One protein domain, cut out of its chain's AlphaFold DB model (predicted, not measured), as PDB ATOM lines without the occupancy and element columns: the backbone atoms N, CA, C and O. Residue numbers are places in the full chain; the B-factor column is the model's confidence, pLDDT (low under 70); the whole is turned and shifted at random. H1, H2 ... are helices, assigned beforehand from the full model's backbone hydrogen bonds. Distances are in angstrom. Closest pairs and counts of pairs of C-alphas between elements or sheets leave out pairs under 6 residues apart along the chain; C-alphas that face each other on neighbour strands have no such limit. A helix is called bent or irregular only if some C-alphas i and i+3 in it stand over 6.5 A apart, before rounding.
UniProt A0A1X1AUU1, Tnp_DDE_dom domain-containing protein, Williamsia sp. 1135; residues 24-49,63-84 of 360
ATOM      1  N   LYS A  24     -10.488 -45.936 -27.816       87.62
ATOM      2  CA  LYS A  24     -11.641 -45.033 -27.941       87.62
ATOM      3  C   LYS A  24     -12.959 -45.793 -27.817       87.62
ATOM      4  O   LYS A  24     -13.041 -46.986 -28.111       87.62
ATOM      5  N   THR A  25     -13.981 -45.111 -27.307       88.25
ATOM      6  CA  THR A  25     -15.350 -45.638 -27.211       88.25
ATOM      7  C   THR A  25     -16.013 -45.640 -28.585       88.25
ATOM      8  O   THR A  25     -15.631 -44.859 -29.450       88.25
ATOM      9  N   GLU A  26     -17.042 -46.470 -28.777       81.94
ATOM     10  CA  GLU A  26     -17.843 -46.462 -30.013       81.94
ATOM     11  C   GLU A  26     -18.348 -45.050 -30.371       81.94
ATOM     12  O   GLU A  26     -18.243 -44.640 -31.521       81.94
ATOM     13  N   ALA A  27     -18.830 -44.287 -29.383       80.75
ATOM     14  CA  ALA A  27     -19.308 -42.919 -29.587       80.75
ATOM     15  C   ALA A  27     -18.201 -41.990 -30.111       80.75
ATOM     16  O   ALA A  27     -18.393 -41.354 -31.142       80.75
ATOM     17  N   ARG A  28     -17.021 -41.985 -29.472       85.25
ATOM     18  CA  ARG A  28     -15.894 -41.153 -29.921       85.25
ATOM     19  C   ARG A  28     -15.379 -41.585 -31.293       85.25
ATOM     20  O   ARG A  28     -14.994 -40.739 -32.081       85.25
ATOM     21  N   LEU A  29     -15.384 -42.886 -31.598       82.56
ATOM     22  CA  LEU A  29     -15.004 -43.379 -32.927       82.56
ATOM     23  C   LEU A  29     -15.950 -42.864 -34.017       82.56
ATOM     24  O   LEU A  29     -15.480 -42.476 -35.078       82.56
ATOM     25  N   ARG A  30     -17.265 -42.841 -33.755       79.56
ATOM     26  CA  ARG A  30     -18.261 -42.290 -34.689       79.56
ATOM     27  C   ARG A  30     -18.118 -40.780 -34.858       79.56
ATOM     28  O   ARG A  30     -18.187 -40.296 -35.979       79.56
ATOM     29  N   GLU A  31     -17.901 -40.063 -33.761       84.94
ATOM     30  CA  GLU A  31     -17.659 -38.619 -33.769       84.94
ATOM     31  C   GLU A  31     -16.412 -38.275 -34.594       84.94
ATOM     32  O   GLU A  31     -16.513 -37.527 -35.560       84.94
ATOM     33  N   MET A  32     -15.277 -38.929 -34.318       80.25
ATOM     34  CA  MET A  32     -14.041 -38.769 -35.096       80.25
ATOM     35  C   MET A  32     -14.239 -39.096 -36.581       80.25
ATOM     36  O   MET A  32     -13.659 -38.441 -37.439       80.25
ATOM     37  N   ALA A  33     -15.050 -40.108 -36.905       76.44
ATOM     38  CA  ALA A  33     -15.372 -40.434 -38.292       76.44
ATOM     39  C   ALA A  33     -16.104 -39.283 -38.990       76.44
ATOM     40  O   ALA A  33     -15.802 -38.976 -40.139       76.44
ATOM     41  N   SER A  34     -17.054 -38.657 -38.292       78.44
ATOM     42  CA  SER A  34     -17.806 -37.512 -38.802       78.44
ATOM     43  C   SER A  34     -16.920 -36.278 -38.963       78.44
ATOM     44  O   SER A  34     -17.010 -35.621 -39.993       78.44
ATOM     45  N   GLU A  35     -16.055 -35.993 -37.981       81.81
ATOM     46  CA  GLU A  35     -15.068 -34.901 -38.031       81.81
ATOM     47  C   GLU A  35     -14.165 -35.049 -39.268       81.81
ATOM     48  O   GLU A  35     -14.088 -34.135 -40.081       81.81
ATOM     49  N   ILE A  36     -13.575 -36.234 -39.474       76.38
ATOM     50  CA  ILE A  36     -12.691 -36.519 -40.620       76.38
ATOM     51  C   ILE A  36     -13.426 -36.372 -41.958       76.38
ATOM     52  O   ILE A  36     -12.835 -35.931 -42.940       76.38
ATOM     53  N   VAL A  37     -14.698 -36.778 -42.030       73.62
ATOM     54  CA  VAL A  37     -15.493 -36.652 -43.261       73.62
ATOM     55  C   VAL A  37     -15.824 -35.196 -43.570       73.62
ATOM     56  O   VAL A  37     -15.775 -34.816 -44.735       73.62
ATOM     57  N   ALA A  38     -16.145 -34.400 -42.550       73.81
ATOM     58  CA  ALA A  38     -16.420 -32.979 -42.713       73.81
ATOM     59  C   ALA A  38     -15.156 -32.196 -43.103       73.81
ATOM     60  O   ALA A  38     -15.208 -31.388 -44.020       73.81
ATOM     61  N   GLU A  39     -14.023 -32.481 -42.455       73.88
ATOM     62  CA  GLU A  39     -12.724 -31.886 -42.792       73.88
ATOM     63  C   GLU A  39     -12.308 -32.236 -44.223       73.88
ATOM     64  O   GLU A  39     -11.946 -31.348 -44.981       73.88
ATOM     65  N   ALA A  40     -12.426 -33.508 -44.623       69.94
ATOM     66  CA  ALA A  40     -12.104 -33.922 -45.987       69.94
ATOM     67  C   ALA A  40     -12.984 -33.218 -47.032       69.94
ATOM     68  O   ALA A  40     -12.464 -32.808 -48.054       69.94
ATOM     69  N   ALA A  41     -14.284 -33.042 -46.770       69.00
ATOM     70  CA  ALA A  41     -15.159 -32.299 -47.679       69.00
ATOM     71  C   ALA A  41     -14.749 -30.821 -47.801       69.00
ATOM     72  O   ALA A  41     -14.724 -30.289 -48.898       69.00
ATOM     73  N   ALA A  42     -14.374 -30.181 -46.689       68.69
ATOM     74  CA  ALA A  42     -13.928 -28.789 -46.702       68.69
ATOM     75  C   ALA A  42     -12.562 -28.594 -47.387       68.69
ATOM     76  O   ALA A  42     -12.325 -27.536 -47.961       68.69
ATOM     77  N   VAL A  43     -11.667 -29.586 -47.300       71.38
ATOM     78  CA  VAL A  43     -10.389 -29.591 -48.030       71.38
ATOM     79  C   VAL A  43     -10.623 -29.849 -49.515       71.38
ATOM     80  O   VAL A  43     -10.071 -29.105 -50.310       71.38
ATOM     81  N   ASP A  44     -11.477 -30.808 -49.893       65.44
ATOM     82  CA  ASP A  44     -11.864 -31.033 -51.298       65.44
ATOM     83  C   ASP A  44     -12.438 -29.725 -51.909       65.44
ATOM     84  O   ASP A  44     -12.005 -29.298 -52.976       65.44
ATOM     85  N   ASP A  45     -13.316 -29.016 -51.181       64.25
ATOM     86  CA  ASP A  45     -13.870 -27.713 -51.598       64.25
ATOM     87  C   ASP A  45     -12.798 -26.600 -51.728       64.25
ATOM     88  O   ASP A  45     -13.013 -25.606 -52.425       64.25
ATOM     89  N   GLN A  46     -11.658 -26.725 -51.032       62.41
ATOM     90  CA  GLN A  46     -10.520 -25.794 -51.107       62.41
ATOM     91  C   GLN A  46      -9.492 -26.193 -52.175       62.41
ATOM     92  O   GLN A  46      -8.886 -25.309 -52.772       62.41
ATOM     93  N   GLU A  47      -9.288 -27.489 -52.418       56.12
ATOM     94  CA  GLU A  47      -8.352 -28.033 -53.414       56.12
ATOM     95  C   GLU A  47      -8.906 -27.948 -54.845       56.12
ATOM     96  O   GLU A  47      -8.128 -27.853 -55.789       56.12
ATOM     97  N   ASP A  48     -10.226 -27.818 -55.025       55.75
ATOM     98  CA  ASP A  48     -10.837 -27.411 -56.304       55.75
ATOM     99  C   ASP A  48     -10.398 -25.995 -56.770       55.75
ATOM    100  O   ASP A  48     -10.785 -25.546 -57.855       55.75
ATOM    101  N   LEU A  49      -9.576 -25.284 -55.981       54.22
ATOM    102  CA  LEU A  49      -8.996 -23.981 -56.314       54.22
ATOM    103  C   LEU A  49      -7.503 -24.012 -56.705       54.22
ATOM    104  O   LEU A  49      -7.075 -23.026 -57.299       54.22
ATOM    105  N   ARG A  63      -9.135 -40.897 -48.043       48.62
ATOM    106  CA  ARG A  63     -10.441 -40.934 -47.357       48.62
ATOM    107  C   ARG A  63     -10.953 -42.366 -47.164       48.62
ATOM    108  O   ARG A  63     -11.389 -42.725 -46.072       48.62
ATOM    109  N   ALA A  64     -10.789 -43.208 -48.183       51.72
ATOM    110  CA  ALA A  64     -11.208 -44.607 -48.178       51.72
ATOM    111  C   ALA A  64     -10.470 -45.466 -47.135       51.72
ATOM    112  O   ALA A  64     -11.092 -46.303 -46.487       51.72
ATOM    113  N   THR A  65      -9.168 -45.255 -46.914       51.22
ATOM    114  CA  THR A  65      -8.372 -46.093 -45.991       51.22
ATOM    115  C   THR A  65      -8.590 -45.736 -44.518       51.22
ATOM    116  O   THR A  65      -8.708 -46.631 -43.678       51.22
ATOM    117  N   ARG A  66      -8.748 -44.444 -44.190       56.75
ATOM    118  CA  ARG A  66      -9.142 -43.998 -42.836       56.75
ATOM    119  C   ARG A  66     -10.570 -44.425 -42.491       56.75
ATOM    120  O   ARG A  66     -10.806 -44.962 -41.406       56.75
ATOM    121  N   GLN A  67     -11.509 -44.250 -43.422       58.22
ATOM    122  CA  GLN A  67     -12.877 -44.744 -43.264       58.22
ATOM    123  C   GLN A  67     -12.921 -46.268 -43.143       58.22
ATOM    124  O   GLN A  67     -13.670 -46.768 -42.309       58.22
ATOM    125  N   ALA A  68     -12.091 -47.007 -43.887       61.69
ATOM    126  CA  ALA A  68     -12.011 -48.462 -43.783       61.69
ATOM    127  C   ALA A  68     -11.559 -48.925 -42.391       61.69
ATOM    128  O   ALA A  68     -12.182 -49.823 -41.835       61.69
ATOM    129  N   ALA A  69     -10.555 -48.287 -41.776       60.66
ATOM    130  CA  ALA A  69     -10.117 -48.639 -40.420       60.66
ATOM    131  C   ALA A  69     -11.207 -48.381 -39.359       60.66
ATOM    132  O   ALA A  69     -11.406 -49.183 -38.440       60.66
ATOM    133  N   ILE A  70     -11.957 -47.281 -39.492       68.06
ATOM    134  CA  ILE A  70     -13.094 -46.968 -38.615       68.06
ATOM    135  C   ILE A  70     -14.252 -47.943 -38.863       68.06
ATOM    136  O   ILE A  70     -14.836 -48.461 -37.909       68.06
ATOM    137  N   ALA A  71     -14.573 -48.224 -40.125       69.69
ATOM    138  CA  ALA A  71     -15.609 -49.172 -40.512       69.69
ATOM    139  C   ALA A  71     -15.275 -50.587 -40.020       69.69
ATOM    140  O   ALA A  71     -16.142 -51.248 -39.452       69.69
ATOM    141  N   GLU A  72     -14.017 -51.024 -40.130       72.75
ATOM    142  CA  GLU A  72     -13.530 -52.293 -39.585       72.75
ATOM    143  C   GLU A  72     -13.658 -52.317 -38.055       72.75
ATOM    144  O   GLU A  72     -14.137 -53.300 -37.484       72.75
ATOM    145  N   ALA A  73     -13.311 -51.225 -37.368       70.38
ATOM    146  CA  ALA A  73     -13.476 -51.124 -35.921       70.38
ATOM    147  C   ALA A  73     -14.956 -51.202 -35.496       70.38
ATOM    148  O   ALA A  73     -15.281 -51.921 -34.546       70.38
ATOM    149  N   LEU A  74     -15.860 -50.515 -36.204       71.62
ATOM    150  CA  LEU A  74     -17.307 -50.559 -35.961       71.62
ATOM    151  C   LEU A  74     -17.892 -51.949 -36.265       71.62
ATOM    152  O   LEU A  74     -18.618 -52.502 -35.435       71.62
ATOM    153  N   ALA A  75     -17.516 -52.561 -37.391       74.44
ATOM    154  CA  ALA A  75     -17.910 -53.921 -37.755       74.44
ATOM    155  C   ALA A  75     -17.400 -54.947 -36.731       74.44
ATOM    156  O   ALA A  75     -18.137 -55.838 -36.310       74.44
ATOM    157  N   SER A  76     -16.167 -54.780 -36.245       75.44
ATOM    158  CA  SER A  76     -15.586 -55.593 -35.175       75.44
ATOM    159  C   SER A  76     -16.344 -55.443 -33.853       75.44
ATOM    160  O   SER A  76     -16.489 -56.419 -33.118       75.44
ATOM    161  N   ILE A  77     -16.823 -54.244 -33.508       74.62
ATOM    162  CA  ILE A  77     -17.644 -54.025 -32.305       74.62
ATOM    163  C   ILE A  77     -18.976 -54.764 -32.423       74.62
ATOM    164  O   ILE A  77     -19.394 -55.413 -31.463       74.62
ATOM    165  N   GLU A  78     -19.627 -54.687 -33.582       71.69
ATOM    166  CA  GLU A  78     -20.922 -55.327 -33.805       71.69
ATOM    167  C   GLU A  78     -20.800 -56.856 -33.871       71.69
ATOM    168  O   GLU A  78     -21.559 -57.563 -33.205       71.69
ATOM    169  N   LYS A  79     -19.777 -57.384 -34.557       73.31
ATOM    170  CA  LYS A  79     -19.444 -58.817 -34.552       73.31
ATOM    171  C   LYS A  79     -19.203 -59.329 -33.131       73.31
ATOM    172  O   LYS A  79     -19.833 -60.284 -32.690       73.31
ATOM    173  N   ASP A  80     -18.364 -58.635 -32.366       70.81
ATOM    174  CA  ASP A  80     -18.067 -58.978 -30.974       70.81
ATOM    175  C   ASP A  80     -19.318 -58.842 -30.077       70.81
ATOM    176  O   ASP A  80     -19.446 -59.556 -29.078       70.81
ATOM    177  N   ARG A  81     -20.272 -57.955 -30.409       68.88
ATOM    178  CA  ARG A  81     -21.570 -57.839 -29.718       68.88
ATOM    179  C   ARG A  81     -22.437 -59.078 -29.923       68.88
ATOM    180  O   ARG A  81     -23.006 -59.551 -28.939       68.88
ATOM    181  N   ARG A  82     -22.479 -59.607 -31.146       65.75
ATOM    182  CA  ARG A  82     -23.215 -60.829 -31.500       65.75
ATOM    183  C   ARG A  82     -22.553 -62.081 -30.929       65.75
ATOM    184  O   ARG A  82     -23.209 -62.880 -30.270       65.75
ATOM    185  N   GLU A  83     -21.246 -62.222 -31.123       66.44
ATOM    186  CA  GLU A  83     -20.505 -63.449 -30.798       66.44
ATOM    187  C   GLU A  83     -20.103 -63.540 -29.321       66.44
ATOM    188  O   GLU A  83     -19.949 -64.632 -28.767       66.44
ATOM    189  N   ARG A  84     -19.912 -62.396 -28.651       65.50
ATOM    190  CA  ARG A  84     -19.418 -62.331 -27.268       65.50
ATOM    191  C   ARG A  84     -20.331 -61.463 -26.413       65.50
ATOM    192  O   ARG A  84     -19.944 -60.368 -25.977       65.50
TER     193      ARG A  84
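Overview. This is residues 24 to 49 and 63 to 84 of the 360 residues of the protein "Tnp_DDE_dom domain-containing protein" of Williamsia sp. 1135 (UniProt A0A1X1AUU1). Two long helices lie side by side and run opposite ways, slid along each other, with H1 before residue 42 beside H2 before residue 78. The last part of each helix sticks out at opposite ends of a thin rod, with residues 42 to 49 at one end and residues 78 to 84 at the other. The printed part has 48 residues with two named helices, H1 then H2, and no named strand; the class is all helix. The whole is loose, with a radius of gyration of the C-alphas of 13.6 A, and spans 49 by 17 by 12 A.

Arrangement. H1, residues 26 to 47, and H2, residues 63 to 83, touch, with 8 pairs of C-alphas within 8 A. Their closest C-alphas are those of Ala 33 and Ile 70, 6.9 A apart. Their lines stand at a shallow tilt of 16 degrees and run opposite ways. Their centres are 16.5 A apart. In H1 and H2 every O i to N i+4 pair is within hydrogen-bond range.

Along the chain. The printed part begins at Lys 24. H1 runs from C-alpha 26 at (-17.843, -46.462, -30.013) to C-alpha 47 at (-8.352, -28.033, -53.414), 31.3 A. H2 begins at C-alpha 63 and ends at C-alpha 83 at (-20.505, -63.449, -30.798), 29.7 A. Neither helix is bent.

Size, cuts and confidence. The two C-alphas farthest apart are those of Leu 49 and Arg 84, 49.2 A. Residues 42 to 49, of which 42 to 47 belong to H1, and residues 78 to 84, of which 78 to 83 belong to H2, stand free; the body without them spans 27 by 17 by 10 A. Residues 50 to 62 are not printed, and C-alphas 49 and 63 are 19.2 A apart across this cut. The mean pLDDT of the printed part is 70.2; 22 residues are under 70, namely 40 to 42, 44 to 49, 63 to 71 and 81 to 84.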